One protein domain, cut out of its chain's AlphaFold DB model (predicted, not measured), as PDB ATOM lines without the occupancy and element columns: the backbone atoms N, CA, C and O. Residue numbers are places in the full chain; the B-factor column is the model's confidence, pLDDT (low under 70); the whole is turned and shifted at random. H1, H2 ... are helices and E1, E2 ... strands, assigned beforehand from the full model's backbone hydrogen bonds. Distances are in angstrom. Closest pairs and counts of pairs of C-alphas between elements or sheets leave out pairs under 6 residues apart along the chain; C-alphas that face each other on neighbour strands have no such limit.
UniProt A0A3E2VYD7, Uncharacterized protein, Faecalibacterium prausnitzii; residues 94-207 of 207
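This is residues 94 to 207 of the 207 residues of an uncharacterized protein of Faecalibacterium prausnitzii (UniProt A0A3E2VYD7). With little regular structure, this loop-rich, rounded domain sets a small two-strand hairpin, E1 and E2, beside residues 94 to 101 of helix H1; H3 lies nearer the middle, H2 packs on it, and H4 lies farthest out. The 114 printed residues, 44 in named elements, run H1, E1, E2, H2, H3, H4: mostly helix, strands antiparallel. The whole is compact, radius of gyration of the C-alphas 14.1 A, spanning 40 by 31 by 26 A.

E1, residues 115 to 117, and E2, residues 122 to 124, form an antiparallel hairpin; N 116 and O 123 are within hydrogen-bond range, 2.8 A. H1, residues 94 to 108, is close to but not clearly touching H3, residues 178 to 189; closest C-alphas Asn 100 and Leu 178, 7.0 A. H2, residues 139 to 144, touches H3 in a helical hairpin, closest C-alphas Val 143 and Lys 182, 5.4 A; the tilt of 37 degrees, opposite ways, is only just steep. H4, residues 193 to 197, is close to but not clearly touching H3; closest C-alphas Val 186 and Ile 196, 7.7 A. In H1, H2, H3 and H4 every O i to N i+4 pair is within hydrogen-bond range.

H1, 20.3 A long, begins at C-alpha 94 (15.947, -38.621, 28.251); H3 measures 16.8 A; H4 ends at C-alpha 197 (12.705, -24.201, 58.169).

The printed part has no cut. The links E2 to H2 and H2 to H3 are long. Residues 193 to 207 have pLDDT under 70.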
ATOM      1  N   TRP A  94      15.463 -39.710  29.101       96.69
ATOM      2  CA  TRP A  94      15.947 -38.621  28.251       96.69
ATOM      3  C   TRP A  94      14.802 -37.741  27.723       96.69
ATOM      4  O   TRP A  94      14.987 -36.531  27.587       96.69
ATOM      5  N   ILE A  95      13.610 -38.312  27.490       96.88
ATOM      6  CA  ILE A  95      12.406 -37.551  27.126       96.88
ATOM      7  C   ILE A  95      11.894 -36.788  28.348       96.88
ATOM      8  O   ILE A  95      11.640 -35.587  28.243       96.88
ATOM      9  N   CYS A  96      11.800 -37.446  29.511       96.81
ATOM     10  CA  CYS A  96      11.439 -36.780  30.767       96.81
ATOM     11  C   CYS A  96      12.383 -35.607  31.061       96.81
ATOM     12  O   CYS A  96      11.933 -34.512  31.394       96.81
ATOM     13  N   ASN A  97      13.688 -35.801  30.858       98.25
ATOM     14  CA  ASN A  97      14.693 -34.762  31.014       98.25
ATOM     15  C   ASN A  97      14.467 -33.584  30.061       98.25
ATOM     16  O   ASN A  97      14.468 -32.438  30.506       98.25
ATOM     17  N   ALA A  98      14.257 -33.864  28.772       97.88
ATOM     18  CA  ALA A  98      14.001 -32.839  27.765       97.88
ATOM     19  C   ALA A  98      12.783 -31.982  28.139       97.88
ATOM     20  O   ALA A  98      12.830 -30.758  28.074       97.88
ATOM     21  N   GLN A  99      11.703 -32.617  28.592       97.38
ATOM     22  CA  GLN A  99      10.478 -31.921  28.975       97.38
ATOM     23  C   GLN A  99      10.623 -31.149  30.293       97.38
ATOM     24  O   GLN A  99      10.197 -29.997  30.368       97.38
ATOM     25  N   ASN A 100      11.286 -31.717  31.304       98.06
ATOM     26  CA  ASN A 100      11.602 -30.992  32.537       98.06
ATOM     27  C   ASN A 100      12.515 -29.782  32.258       98.06
ATOM     28  O   ASN A 100      12.335 -28.725  32.860       98.06
ATOM     29  N   ASN A 101      13.448 -29.892  31.304       98.38
ATOM     30  CA  ASN A 101      14.282 -28.766  30.880       98.38
ATOM     31  C   ASN A 101      13.455 -27.625  30.282       98.38
ATOM     32  O   ASN A 101      13.760 -26.481  30.581       98.38
ATOM     33  N   LEU A 102      12.381 -27.894  29.531       98.19
ATOM     34  CA  LEU A 102      11.498 -26.831  29.020       98.19
ATOM     35  C   LEU A 102      10.813 -26.050  30.151       98.19
ATOM     36  O   LEU A 102      10.690 -24.827  30.077       98.19
ATOM     37  N   VAL A 103      10.386 -26.746  31.208       97.25
ATOM     38  CA  VAL A 103       9.769 -26.117  32.387       97.25
ATOM     39  C   VAL A 103      10.769 -25.204  33.096       97.25
ATOM     40  O   VAL A 103      10.428 -24.081  33.471       97.25
ATOM     41  N   ASP A 104      12.006 -25.666  33.252       97.88
ATOM     42  CA  ASP A 104      13.052 -24.885  33.909       97.88
ATOM     43  C   ASP A 104      13.563 -23.750  33.027       97.88
ATOM     44  O   ASP A 104      13.781 -22.652  33.524       97.88
ATOM     45  N   GLU A 105      13.677 -23.956  31.719       97.94
ATOM     46  CA  GLU A 105      14.005 -22.903  30.759       97.94
ATOM     47  C   GLU A 105      13.024 -21.740  30.856       97.94
ATOM     48  O   GLU A 105      13.437 -20.581  30.916       97.94
ATOM     49  N   GLN A 106      11.729 -22.048  30.935       97.25
ATOM     50  CA  GLN A 106      10.695 -21.037  31.111       97.25
ATOM     51  C   GLN A 106      10.805 -20.327  32.469       97.25
ATOM     52  O   GLN A 106      10.543 -19.129  32.544       97.25
ATOM     53  N   TRP A 107      11.178 -21.039  33.537       97.38
ATOM     54  CA  TRP A 107      11.290 -20.459  34.879       97.38
ATOM     55  C   TRP A 107      12.555 -19.606  35.059       97.38
ATOM     56  O   TRP A 107      12.495 -18.533  35.646       97.38
ATOM     57  N   PHE A 108      13.704 -20.072  34.561       97.50
ATOM     58  CA  PHE A 108      15.005 -19.410  34.708       97.50
ATOM     59  C   PHE A 108      15.301 -18.404  33.587       97.50
ATOM     60  O   PHE A 108      16.230 -17.608  33.715       97.50
ATOM     61  N   GLY A 109      14.573 -18.461  32.467       97.06
ATOM     62  CA  GLY A 109      14.819 -17.628  31.287       97.06
ATOM     63  C   GLY A 109      16.083 -18.006  30.504       97.06
ATOM     64  O   GLY A 109      16.551 -17.218  29.682       97.06
ATOM     65  N   ARG A 110      16.664 -19.188  30.755       97.44
ATOM     66  CA  ARG A 110      17.870 -19.686  30.074       97.44
ATOM     67  C   ARG A 110      17.901 -21.208  29.998       97.44
ATOM     68  O   ARG A 110      17.321 -21.888  30.839       97.44
ATOM     69  N   LYS A 111      18.663 -21.718  29.031       97.94
ATOM     70  CA  LYS A 111      18.927 -23.149  28.843       97.94
ATOM     71  C   LYS A 111      19.954 -23.702  29.819       97.94
ATOM     72  O   LYS A 111      20.630 -22.950  30.531       97.94
ATOM     73  N   ASP A 112      20.044 -25.029  29.813       97.44
ATOM     74  CA  ASP A 112      21.095 -25.813  30.456       97.44
ATOM     75  C   ASP A 112      21.266 -25.493  31.951       97.44
ATOM     76  O   ASP A 112      22.373 -25.317  32.462       97.44
ATOM     77  N   VAL A 113      20.147 -25.363  32.669       98.25
ATOM     78  CA  VAL A 113      20.149 -25.039  34.103       98.25
ATOM     79  C   VAL A 113      20.729 -26.206  34.904       98.25
ATOM     80  O   VAL A 113      21.780 -26.074  35.531       98.25
ATOM     81  N   PHE A 114      20.075 -27.367  34.844       98.25
ATOM     82  CA  PHE A 114      20.450 -28.546  35.632       98.25
ATOM     83  C   PHE A 114      21.338 -29.531  34.877       98.25
ATOM     84  O   PHE A 114      22.117 -30.266  35.483       98.25
ATOM     85  N   ASN A 115      21.218 -29.574  33.554       98.25
ATOM     86  CA  ASN A 115      21.995 -30.448  32.689       98.25
ATOM     87  C   ASN A 115      22.019 -29.899  31.265       98.25
ATOM     88  O   ASN A 115      21.146 -29.128  30.882       98.25
ATOM     89  N   ILE A 116      23.003 -30.351  30.496       97.94
ATOM     90  CA  ILE A 116      23.087 -30.128  29.057       97.94
ATOM     91  C   ILE A 116      22.479 -31.348  28.372       97.94
ATOM     92  O   ILE A 116      22.985 -32.469  28.524       97.94
ATOM     93  N   GLN A 117      21.407 -31.126  27.617       95.69
ATOM     94  CA  GLN A 117      20.757 -32.178  26.846       95.69
ATOM     95  C   GLN A 117      21.631 -32.596  25.652       95.69
ATOM     96  O   GLN A 117      22.225 -31.774  24.956       95.69
ATOM     97  N   LYS A 118      21.683 -33.902  25.405       94.12
ATOM     98  CA  LYS A 118      22.178 -34.531  24.174       94.12
ATOM     99  C   LYS A 118      21.034 -35.354  23.573       94.12
ATOM    100  O   LYS A 118      19.956 -35.385  24.150       94.12
ATOM    101  N   GLU A 119      21.253 -36.016  22.436       92.81
ATOM    102  CA  GLU A 119      20.211 -36.767  21.709       92.81
ATOM    103  C   GLU A 119      19.327 -37.639  22.623       92.81
ATOM    104  O   GLU A 119      18.203 -37.261  22.938       92.81
ATOM    105  N   MET A 120      19.851 -38.776  23.088       94.25
ATOM    106  CA  MET A 120      19.161 -39.697  24.005       94.25
ATOM    107  C   MET A 120      19.869 -39.780  25.365       94.25
ATOM    108  O   MET A 120      19.863 -40.811  26.026       94.25
ATOM    109  N   SER A 121      20.553 -38.708  25.766       95.31
ATOM    110  CA  SER A 121      21.299 -38.640  27.029       95.31
ATOM    111  C   SER A 121      21.440 -37.196  27.503       95.31
ATOM    112  O   SER A 121      21.014 -36.257  26.832       95.31
ATOM    113  N   TRP A 122      22.046 -36.997  28.666       97.81
ATOM    114  CA  TRP A 122      22.339 -35.672  29.197       97.81
ATOM    115  C   TRP A 122      23.631 -35.692  30.004       97.81
ATOM    116  O   TRP A 122      24.194 -36.744  30.304       97.81
ATOM    117  N   LYS A 123      24.127 -34.500  30.334       97.81
ATOM    118  CA  LYS A 123      25.235 -34.319  31.271       97.81
ATOM    119  C   LYS A 123      24.831 -33.300  32.325       97.81
ATOM    120  O   LYS A 123      24.630 -32.138  31.979       97.81
ATOM    121  N   ALA A 124      24.734 -33.716  33.587       97.50
ATOM    122  CA  ALA A 124      24.453 -32.792  34.686       97.50
ATOM    123  C   ALA A 124      25.487 -31.653  34.771       97.50
ATOM    124  O   ALA A 124      26.683 -31.859  34.529       97.50
ATOM    125  N   THR A 125      25.019 -30.451  35.106       97.62
ATOM    126  CA  THR A 125      25.889 -29.312  35.422       97.62
ATOM    127  C   THR A 125      26.566 -29.541  36.772       97.62
ATOM    128  O   THR A 125      25.953 -30.094  37.681       97.62
ATOM    129  N   ALA A 126      27.833 -29.139  36.895       93.56
ATOM    130  CA  ALA A 126      28.599 -29.287  38.137       93.56
ATOM    131  C   ALA A 126      28.561 -28.025  39.009       93.56
ATOM    132  O   ALA A 126      28.659 -28.115  40.229       93.56
ATOM    133  N   ASP A 127      28.419 -26.860  38.380       95.44
ATOM    134  CA  ASP A 127      28.403 -25.583  39.081       95.44
ATOM    135  C   ASP A 127      27.078 -25.365  39.813       95.44
ATOM    136  O   ASP A 127      26.022 -25.856  39.396       95.44
ATOM    137  N   LYS A 128      27.143 -24.574  40.886       96.12
ATOM    138  CA  LYS A 128      25.967 -24.126  41.632       96.12
ATOM    139  C   LYS A 128      24.972 -23.424  40.703       96.12
ATOM    140  O   LYS A 128      25.354 -22.598  39.870       96.12
ATOM    141  N   ILE A 129      23.687 -23.717  40.877       97.69
ATOM    142  CA  ILE A 129      22.615 -23.133  40.076       97.69
ATOM    143  C   ILE A 129      22.513 -21.631  40.354       97.69
ATOM    144  O   ILE A 129      22.132 -21.192  41.440       97.69
ATOM    145  N   ALA A 130      22.833 -20.833  39.336       96.69
ATOM    146  CA  ALA A 130      22.627 -19.393  39.354       96.69
ATOM    147  C   ALA A 130      21.152 -19.054  39.091       96.69
ATOM    148  O   ALA A 130      20.592 -19.452  38.060       96.69
ATOM    149  N   PHE A 131      20.566 -18.296  40.018       96.62
ATOM    150  CA  PHE A 131      19.213 -17.749  39.941       96.62
ATOM    151  C   PHE A 131      19.227 -16.331  39.348       96.62
ATOM    152  O   PHE A 131      20.226 -15.628  39.518       96.62
ATOM    153  N   PRO A 132      18.153 -15.901  38.659       95.12
ATOM    154  CA  PRO A 132      18.025 -14.521  38.202       95.12
ATOM    155  C   PRO A 132      18.148 -13.522  39.361       95.12
ATOM    156  O   PRO A 132      17.660 -13.776  40.463       95.12
ATOM    157  N   ASP A 133      18.772 -12.371  39.105       92.75
ATOM    158  CA  ASP A 133      18.892 -11.283  40.086       92.75
ATOM    159  C   ASP A 133      17.601 -10.452  40.139       92.75
ATOM    160  O   ASP A 133      17.550  -9.271  39.790       92.75
ATOM    161  N   ASP A 134      16.504 -11.112  40.509       93.38
ATOM    162  CA  ASP A 134      15.212 -10.478  40.706       93.38
ATOM    163  C   ASP A 134      14.433 -11.118  41.865       93.38
ATOM    164  O   ASP A 134      14.640 -12.260  42.276       93.38
ATOM    165  N   ARG A 135      13.496 -10.353  42.432       90.12
ATOM    166  CA  ARG A 135      12.712 -10.794  43.600       90.12
ATOM    167  C   ARG A 135      11.663 -11.858  43.267       90.12
ATOM    168  O   ARG A 135      11.041 -12.403  44.184       90.12
ATOM    169  N   GLN A 136      11.362 -12.091  41.995       90.69
ATOM    170  CA  GLN A 136      10.347 -13.040  41.542       90.69
ATOM    171  C   GLN A 136      10.914 -14.455  41.374       90.69
ATOM    172  O   GLN A 136      10.181 -15.399  41.656       90.69
ATOM    173  N   HIS A 137      12.203 -14.601  41.064       94.81
ATOM    174  CA  HIS A 137      12.852 -15.885  40.778       94.81
ATOM    175  C   HIS A 137      13.935 -16.247  41.802       94.81
ATOM    176  O   HIS A 137      15.091 -16.492  41.467       94.81
ATOM    177  N   THR A 138      13.554 -16.329  43.079       94.56
ATOM    178  CA  THR A 138      14.461 -16.815  44.130       94.56
ATOM    179  C   THR A 138      14.453 -18.342  44.216       94.56
ATOM    180  O   THR A 138      13.477 -18.995  43.837       94.56
ATOM    181  N   TRP A 139      15.511 -18.931  44.779       94.00
ATOM    182  CA  TRP A 139      15.603 -20.385  44.934       94.00
ATOM    183  C   TRP A 139      14.483 -20.967  45.803       94.00
ATOM    184  O   TRP A 139      13.949 -22.026  45.479       94.00
ATOM    185  N   GLN A 140      14.044 -20.249  46.842       92.00
ATOM    186  CA  GLN A 140      12.912 -20.670  47.673       92.00
ATOM    187  C   GLN A 140      11.632 -20.749  46.840       92.00
ATOM    188  O   GLN A 140      10.898 -21.723  46.925       92.00
ATOM    189  N   LYS A 141      11.388 -19.763  45.965       93.31
ATOM    190  CA  LYS A 141      10.216 -19.770  45.080       93.31
ATOM    191  C   LYS A 141      10.257 -20.904  44.063       93.31
ATOM    192  O   LYS A 141       9.201 -21.420  43.708       93.31
ATOM    193  N   TYR A 142      11.444 -21.303  43.604       95.56
ATOM    194  CA  TYR A 142      11.600 -22.490  42.761       95.56
ATOM    195  C   TYR A 142      11.232 -23.773  43.517       95.56
ATOM    196  O   TYR A 142      10.456 -24.590  43.017       95.56
ATOM    197  N   VAL A 143      11.742 -23.934  44.742       93.50
ATOM    198  CA  VAL A 143      11.435 -25.095  45.594       93.50
ATOM    199  C   VAL A 143       9.942 -25.147  45.936       93.50
ATOM    200  O   VAL A 143       9.315 -26.202  45.807       93.50
ATOM    201  N   ASP A 144       9.342 -24.002  46.249       91.50
ATOM    202  CA  ASP A 144       7.923 -23.861  46.586       91.50
ATOM    203  C   ASP A 144       6.991 -24.039  45.373       91.50
ATOM    204  O   ASP A 144       5.794 -24.291  45.541       91.50
ATOM    205  N   ALA A 145       7.509 -23.923  44.145       93.44
ATOM    206  CA  ALA A 145       6.698 -23.993  42.937       93.44
ATOM    207  C   ALA A 145       6.013 -25.360  42.815       93.44
ATOM    208  O   ALA A 145       6.663 -26.405  42.737       93.44
ATOM    209  N   GLN A 146       4.683 -25.371  42.757       92.38
ATOM    210  CA  GLN A 146       3.932 -26.615  42.620       92.38
ATOM    211  C   GLN A 146       4.154 -27.231  41.232       92.38
ATOM    212  O   GLN A 146       4.199 -26.539  40.208       92.38
ATOM    213  N   ARG A 147       4.322 -28.553  41.218       93.44
ATOM    214  CA  ARG A 147       4.467 -29.392  40.029       93.44
ATOM    215  C   ARG A 147       3.594 -30.621  40.241       93.44
ATOM    216  O   ARG A 147       3.575 -31.155  41.347       93.44
ATOM    217  N   LEU A 148       2.856 -31.019  39.215       92.44
ATOM    218  CA  LEU A 148       1.919 -32.133  39.284       92.44
ATOM    219  C   LEU A 148       2.069 -32.994  38.035       92.44
ATOM    220  O   LEU A 148       2.042 -32.477  36.922       92.44
ATOM    221  N   GLU A 149       2.173 -34.300  38.245       91.81
ATOM    222  CA  GLU A 149       2.128 -35.318  37.202       91.81
ATOM    223  C   GLU A 149       0.779 -36.044  37.314       91.81
ATOM    224  O   GLU A 149       0.532 -36.757  38.280       91.81
ATOM    225  N   ILE A 150      -0.140 -35.786  36.377       88.19
ATOM    226  CA  ILE A 150      -1.562 -36.179  36.495       88.19
ATOM    227  C   ILE A 150      -1.791 -37.673  36.188       88.19
ATOM    228  O   ILE A 150      -2.745 -38.266  36.684       88.19
ATOM    229  N   SER A 151      -0.910 -38.299  35.410       87.56
ATOM    230  CA  SER A 151      -0.975 -39.715  35.025       87.56
ATOM    231  C   SER A 151       0.386 -40.365  35.254       87.56
ATOM    232  O   SER A 151       1.090 -40.704  34.304       87.56
ATOM    233  N   CYS A 152       0.791 -40.431  36.519       87.50
ATOM    234  CA  CYS A 152       2.192 -40.616  36.864       87.50
ATOM    235  C   CYS A 152       2.726 -42.036  36.659       87.50
ATOM    236  O   CYS A 152       3.898 -42.188  36.339       87.50
ATOM    237  N   GLY A 153       1.911 -43.082  36.820       87.12
ATOM    238  CA  GLY A 153       2.451 -44.445  36.862       87.12
ATOM    239  C   GLY A 153       3.528 -44.544  37.950       87.12
ATOM    240  O   GLY A 153       3.223 -44.358  39.124       87.12
ATOM    241  N   GLU A 154       4.787 -44.755  37.557       89.00
ATOM    242  CA  GLU A 154       5.955 -44.746  38.462       89.00
ATOM    243  C   GLU A 154       6.542 -43.341  38.744       89.00
ATOM    244  O   GLU A 154       7.501 -43.202  39.500       89.00
ATOM    245  N   ALA A 155       5.952 -42.292  38.169       92.75
ATOM    246  CA  ALA A 155       6.294 -40.875  38.318       92.75
ATOM    247  C   ALA A 155       7.711 -40.452  37.847       92.75
ATOM    248  O   ALA A 155       8.416 -39.739  38.578       92.75
ATOM    249  N   PRO A 156       8.153 -40.831  36.626       93.50
ATOM    250  CA  PRO A 156       9.518 -40.566  36.151       93.50
ATOM    251  C   PRO A 156       9.844 -39.072  35.975       93.50
ATOM    252  O   PRO A 156      11.016 -38.688  35.961       93.50
ATOM    253  N   TYR A 157       8.833 -38.202  35.862       95.69
ATOM    254  CA  TYR A 157       9.041 -36.752  35.799       95.69
ATOM    255  C   TYR A 157       9.314 -36.137  37.169       95.69
ATOM    256  O   TYR A 157       9.995 -35.108  37.253       95.69
ATOM    257  N   LEU A 158       8.794 -36.741  38.241       95.44
ATOM    258  CA  LEU A 158       8.999 -36.279  39.609       95.44
ATOM    259  C   LEU A 158      10.311 -36.798  40.192       95.44
ATOM    260  O   LEU A 158      11.057 -35.994  40.754       95.44
ATOM    261  N   VAL A 159      10.608 -38.092  40.037       93.75
ATOM    262  CA  VAL A 159      11.826 -38.728  40.566       93.75
ATOM    263  C   VAL A 159      12.370 -39.731  39.557       93.75
ATOM    264  O   VAL A 159      11.655 -40.628  39.127       93.75
ATOM    265  N   SER A 160      13.659 -39.643  39.226       93.69
ATOM    266  CA  SER A 160      14.279 -40.528  38.227       93.69
ATOM    267  C   SER A 160      15.346 -41.427  38.864       93.69
ATOM    268  O   SER A 160      16.543 -41.201  38.692       93.69
ATOM    269  N   ARG A 161      14.935 -42.418  39.666       92.94
ATOM    270  CA  ARG A 161      15.873 -43.345  40.341       92.94
ATOM    271  C   ARG A 161      16.560 -44.302  39.365       92.94
ATOM    272  O   ARG A 161      17.711 -44.676  39.586       92.94
ATOM    273  N   TYR A 162      15.849 -44.668  38.312       93.31
ATOM    274  CA  TYR A 162      16.271 -45.536  37.223       93.31
ATOM    275  C   TYR A 162      15.541 -45.116  35.947       93.31
ATOM    276  O   TYR A 162      14.564 -44.363  36.011       93.31
ATOM    277  N   ASP A 163      16.013 -45.590  34.799       93.25
ATOM    278  CA  ASP A 163      15.280 -45.452  33.550       93.25
ATOM    279  C   ASP A 163      14.145 -46.471  33.483       93.25
ATOM    280  O   ASP A 163      14.366 -47.674  33.571       93.25
ATOM    281  N   THR A 164      12.915 -45.996  33.326       89.00
ATOM    282  CA  THR A 164      11.725 -46.855  33.389       89.00
ATOM    283  C   THR A 164      11.562 -47.787  32.184       89.00
ATOM    284  O   THR A 164      10.650 -48.608  32.166       89.00
ATOM    285  N   VAL A 165      12.392 -47.640  31.144       88.00
ATOM    286  CA  VAL A 165      12.403 -48.528  29.975       88.00
ATOM    287  C   VAL A 165      13.518 -49.563  30.087       88.00
ATOM    288  O   VAL A 165      13.282 -50.726  29.772       88.00
ATOM    289  N   THR A 166      14.718 -49.168  30.520       88.81
ATOM    290  CA  THR A 166      15.869 -50.089  30.598       88.81
ATOM    291  C   THR A 166      16.069 -50.725  31.973       88.81
ATOM    292  O   THR A 166      16.767 -51.728  32.071       88.81
ATOM    293  N   GLY A 167      15.493 -50.153  33.032       89.38
ATOM    294  CA  GLY A 167      15.758 -50.531  34.424       89.38
ATOM    295  C   GLY A 167      17.127 -50.072  34.940       89.38
ATOM    296  O   GLY A 167      17.483 -50.344  36.085       89.38
ATOM    297  N   GLU A 168      17.916 -49.358  34.132       91.50
ATOM    298  CA  GLU A 168      19.249 -48.917  34.535       91.50
ATOM    299  C   GLU A 168      19.168 -47.827  35.606       91.50
ATOM    300  O   GLU A 168      18.506 -46.802  35.436       91.50
ATOM    301  N   THR A 169      19.879 -48.026  36.717       93.31
ATOM    302  CA  THR A 169      19.942 -47.039  37.803       93.31
ATOM    303  C   THR A 169      20.561 -45.721  37.342       93.31
ATOM    304  O   THR A 169      21.558 -45.687  36.619       93.31
ATOM    305  N   ILE A 170      19.998 -44.611  37.819       94.56
ATOM    306  CA  ILE A 170      20.512 -43.268  37.554       94.56
ATOM    307  C   ILE A 170      21.173 -42.745  38.840       94.56
ATOM    308  O   ILE A 170      20.490 -42.561  39.861       94.56
ATOM    309  N   PRO A 171      22.496 -42.476  38.821       94.44
ATOM    310  CA  PRO A 171      23.200 -41.896  39.962       94.44
ATOM    311  C   PRO A 171      22.548 -40.586  40.404       94.44
ATOM    312  O   PRO A 171      22.132 -39.805  39.554       94.44
ATOM    313  N   ILE A 172      22.521 -40.303  41.714       93.12
ATOM    314  CA  ILE A 172      21.882 -39.096  42.284       93.12
ATOM    315  C   ILE A 172      22.316 -37.818  41.546       93.12
ATOM    316  O   ILE A 172      21.479 -36.993  41.197       93.12
ATOM    317  N   SER A 173      23.608 -37.692  41.229       93.62
ATOM    318  CA  SER A 173      24.168 -36.535  40.517       93.62
ATOM    319  C   SER A 173      23.699 -36.378  39.065       93.62
ATOM    320  O   SER A 173      23.912 -35.324  38.477       93.62
ATOM    321  N   GLN A 174      23.088 -37.408  38.476       96.25
ATOM    322  CA  GLN A 174      22.549 -37.407  37.114       96.25
ATOM    323  C   GLN A 174      21.019 -37.433  37.078       96.25
ATOM    324  O   GLN A 174      20.459 -37.441  35.985       96.25
ATOM    325  N   ARG A 175      20.326 -37.453  38.220       96.94
ATOM    326  CA  ARG A 175      18.860 -37.521  38.229       96.94
ATOM    327  C   ARG A 175      18.226 -36.244  37.679       96.94
ATOM    328  O   ARG A 175      18.756 -35.144  37.830       96.94
ATOM    329  N   ILE A 176      17.087 -36.412  37.015       97.50
ATOM    330  CA  ILE A 176      16.408 -35.388  36.214       97.50
ATOM    331  C   ILE A 176      15.022 -35.033  36.738       97.50
ATOM    332  O   ILE A 176      14.419 -34.092  36.209       97.50
ATOM    333  N   GLY A 177      14.518 -35.762  37.736       97.38
ATOM    334  CA  GLY A 177      13.195 -35.546  38.300       97.38
ATOM    335  C   GLY A 177      13.053 -34.149  38.900       97.38
ATOM    336  O   GLY A 177      14.016 -33.555  39.389       97.38
ATOM    337  N   LEU A 178      11.845 -33.593  38.870       97.19
ATOM    338  CA  LEU A 178      11.573 -32.272  39.442       97.19
ATOM    339  C   LEU A 178      11.876 -32.226  40.946       97.19
ATOM    340  O   LEU A 178      12.365 -31.207  41.433       97.19
ATOM    341  N   LEU A 179      11.640 -33.320  41.679       95.69
ATOM    342  CA  LEU A 179      12.030 -33.426  43.083       95.69
ATOM    343  C   LEU A 179      13.554 -33.487  43.231       95.69
ATOM    344  O   LEU A 179      14.097 -32.764  44.062       95.69
ATOM    345  N   ASP A 180      14.247 -34.272  42.398       96.25
ATOM    346  CA  ASP A 180      15.715 -34.362  42.410       96.25
ATOM    347  C   ASP A 180      16.359 -32.977  42.188       96.25
ATOM    348  O   ASP A 180      17.267 -32.570  42.917       96.25
ATOM    349  N   ARG A 181      15.828 -32.196  41.237       97.06
ATOM    350  CA  ARG A 181      16.266 -30.816  40.961       97.06
ATOM    351  C   ARG A 181      16.042 -29.893  42.157       97.06
ATOM    352  O   ARG A 181      16.918 -29.097  42.489       97.06
ATOM    353  N   LYS A 182      14.883 -29.986  42.815       95.62
ATOM    354  CA  LYS A 182      14.585 -29.190  44.016       95.62
ATOM    355  C   LYS A 182      15.497 -29.546  45.179       95.62
ATOM    356  O   LYS A 182      16.004 -28.639  45.826       95.62
ATOM    357  N   LEU A 183      15.738 -30.834  45.412       93.62
ATOM    358  CA  LEU A 183      16.659 -31.292  46.450       93.62
ATOM    359  C   LEU A 183      18.073 -30.766  46.196       93.62
ATOM    360  O   LEU A 183      18.674 -30.216  47.112       93.62
ATOM    361  N   ARG A 184      18.559 -30.808  44.948       94.94
ATOM    362  CA  ARG A 184      19.827 -30.164  44.572       94.94
ATOM    363  C   ARG A 184      19.831 -28.667  44.899       94.94
ATOM    364  O   ARG A 184      20.780 -28.189  45.510       94.94
ATOM    365  N   VAL A 185      18.779 -27.931  44.529       95.50
ATOM    366  CA  VAL A 185      18.672 -26.489  44.830       95.50
ATOM    367  C   VAL A 185      18.723 -26.222  46.333       95.50
ATOM    368  O   VAL A 185      19.414 -25.293  46.746       95.50
ATOM    369  N   VAL A 186      18.026 -27.018  47.146       93.19
ATOM    370  CA  VAL A 186      18.091 -26.912  48.610       93.19
ATOM    371  C   VAL A 186      19.525 -27.168  49.079       93.19
ATOM    372  O   VAL A 186      20.119 -26.287  49.692       93.19
ATOM    373  N   SER A 187      20.123 -28.304  48.714       91.44
ATOM    374  CA  SER A 187      21.483 -28.671  49.132       91.44
ATOM    375  C   SER A 187      22.558 -27.659  48.729       91.44
ATOM    376  O   SER A 187      23.550 -27.512  49.427       91.44
ATOM    377  N   GLU A 188      22.393 -26.943  47.616       93.94
ATOM    378  CA  GLU A 188      23.350 -25.915  47.188       93.94
ATOM    379  C   GLU A 188      23.194 -24.571  47.922       93.94
ATOM    380  O   GLU A 188      24.068 -23.705  47.804       93.94
ATOM    381  N   ASN A 189      22.076 -24.336  48.616       91.44
ATOM    382  CA  ASN A 189      21.724 -23.030  49.187       91.44
ATOM    383  C   ASN A 189      21.527 -23.026  50.706       91.44
ATOM    384  O   ASN A 189      21.340 -21.947  51.270       91.44
ATOM    385  N   THR A 190      21.579 -24.181  51.361       86.31
ATOM    386  CA  THR A 190      21.455 -24.293  52.814       86.31
ATOM    387  C   THR A 190      22.279 -25.457  53.345       86.31
ATOM    388  O   THR A 190      22.252 -26.546  52.779       86.31
ATOM    389  N   ASP A 191      22.947 -25.222  54.473       79.75
ATOM    390  CA  ASP A 191      23.770 -26.217  55.172       79.75
ATOM    391  C   ASP A 191      23.153 -26.638  56.518       79.75
ATOM    392  O   ASP A 191      23.663 -27.547  57.174       79.75
ATOM    393  N   THR A 192      22.064 -25.985  56.955       73.69
ATOM    394  CA  THR A 192      21.424 -26.258  58.251       73.69
ATOM    395  C   THR A 192      19.923 -26.502  58.138       73.69
ATOM    396  O   THR A 192      19.233 -25.970  57.270       73.69
ATOM    397  N   GLU A 193      19.396 -27.302  59.059       69.19
ATOM    398  CA  GLU A 193      17.967 -27.611  59.146       69.19
ATOM    399  C   GLU A 193      17.128 -26.354  59.450       69.19
ATOM    400  O   GLU A 193      16.092 -26.119  58.838       69.19
ATOM    401  N   GLU A 194      17.642 -25.452  60.287       66.56
ATOM    402  CA  GLU A 194      17.012 -24.163  60.620       66.56
ATOM    403  C   GLU A 194      16.828 -23.256  59.387       66.56
ATOM    404  O   GLU A 194      15.847 -22.523  59.269       66.56
ATOM    405  N   GLN A 195      17.756 -23.311  58.429       63.69
ATOM    406  CA  GLN A 195      17.659 -22.569  57.169       63.69
ATOM    407  C   GLN A 195      16.632 -23.195  56.211       63.69
ATOM    408  O   GLN A 195      15.937 -22.465  55.496       63.69
ATOM    409  N   ILE A 196      16.467 -24.523  56.251       64.56
ATOM    410  CA  ILE A 196      15.375 -25.243  55.577       64.56
ATOM    411  C   ILE A 196      14.024 -24.823  56.181       64.56
ATOM    412  O   ILE A 196      13.062 -24.603  55.445       64.56
ATOM    413  N   GLU A 197      13.944 -24.614  57.500       58.28
ATOM    414  CA  GLU A 197      12.705 -24.201  58.169       58.28
ATOM    415  C   GLU A 197      12.207 -22.796  57.782       58.28
ATOM    416  O   GLU A 197      11.003 -22.513  57.869       58.28
ATOM    417  N   LEU A 198      13.111 -21.919  57.345       59.28
ATOM    418  CA  LEU A 198      12.794 -20.571  56.860       59.28
ATOM    419  C   LEU A 198      12.266 -20.564  55.414       59.28
ATOM    420  O   LEU A 198      11.801 -19.527  54.939       59.28
ATOM    421  N   CYS A 199      12.298 -21.710  54.728       64.12
ATOM    422  CA  CYS A 199      11.723 -21.940  53.406       64.12
ATOM    423  C   CYS A 199      10.381 -22.699  53.545       64.12
ATOM    424  O   CYS A 199      10.367 -23.908  53.797       64.12
ATOM    425  N   PRO A 200       9.220 -22.027  53.395       62.97
ATOM    426  CA  PRO A 200       7.915 -22.627  53.678       62.97
ATOM    427  C   PRO A 200       7.584 -23.888  52.866       62.97
ATOM    428  O   PRO A 200       6.908 -24.775  53.390       62.97
ATOM    429  N   GLY A 201       8.028 -24.009  51.611       59.03
ATOM    430  CA  GLY A 201       7.849 -25.235  50.827       59.03
ATOM    431  C   GLY A 201       8.924 -26.289  51.066       59.03
ATOM    432  O   GLY A 201       8.636 -27.467  50.871       59.03
ATOM    433  N   CYS A 202      10.092 -25.929  51.604       60.69
ATOM    434  CA  CYS A 202      11.078 -26.909  52.053       60.69
ATOM    435  C   CYS A 202      10.548 -27.734  53.246       60.69
ATOM    436  O   CYS A 202      10.748 -28.945  53.291       60.69
ATOM    437  N   LYS A 203       9.743 -27.127  54.135       58.34
ATOM    438  CA  LYS A 203       9.016 -27.845  55.209       58.34
ATOM    439  C   LYS A 203       8.066 -28.932  54.699       58.34
ATOM    440  O   LYS A 203       7.854 -29.921  55.387       58.34
ATOM    441  N   LYS A 204       7.481 -28.757  53.508       55.78
ATOM    442  CA  LYS A 204       6.565 -29.743  52.905       55.78
ATOM    443  C   LYS A 204       7.291 -30.914  52.241       55.78
ATOM    444  O   LYS A 204       6.637 -31.890  51.910       55.78
ATOM    445  N   MET A 205       8.595 -30.790  51.995       52.69
ATOM    446  CA  MET A 205       9.419 -31.853  51.413       52.69
ATOM    447  C   MET A 205      10.074 -32.749  52.472       52.69
ATOM    448  O   MET A 205      10.459 -33.865  52.146       52.69
ATOM    449  N   ALA A 206      10.223 -32.257  53.707       43.25
ATOM    450  CA  ALA A 206      10.841 -32.979  54.823       43.25
ATOM    451  C   ALA A 206       9.844 -33.785  55.686       43.25
ATOM    452  O   ALA A 206      10.272 -34.497  56.591       43.25
ATOM    453  N   ALA A 207       8.537 -33.657  55.429       38.19
ATOM    454  CA  ALA A 207       7.445 -34.328  56.142       38.19
ATOM    455  C   ALA A 207       6.747 -35.355  55.243       38.19
ATOM    456  O   ALA A 207       6.278 -36.384  55.780       38.19
TER     457      ALA A 207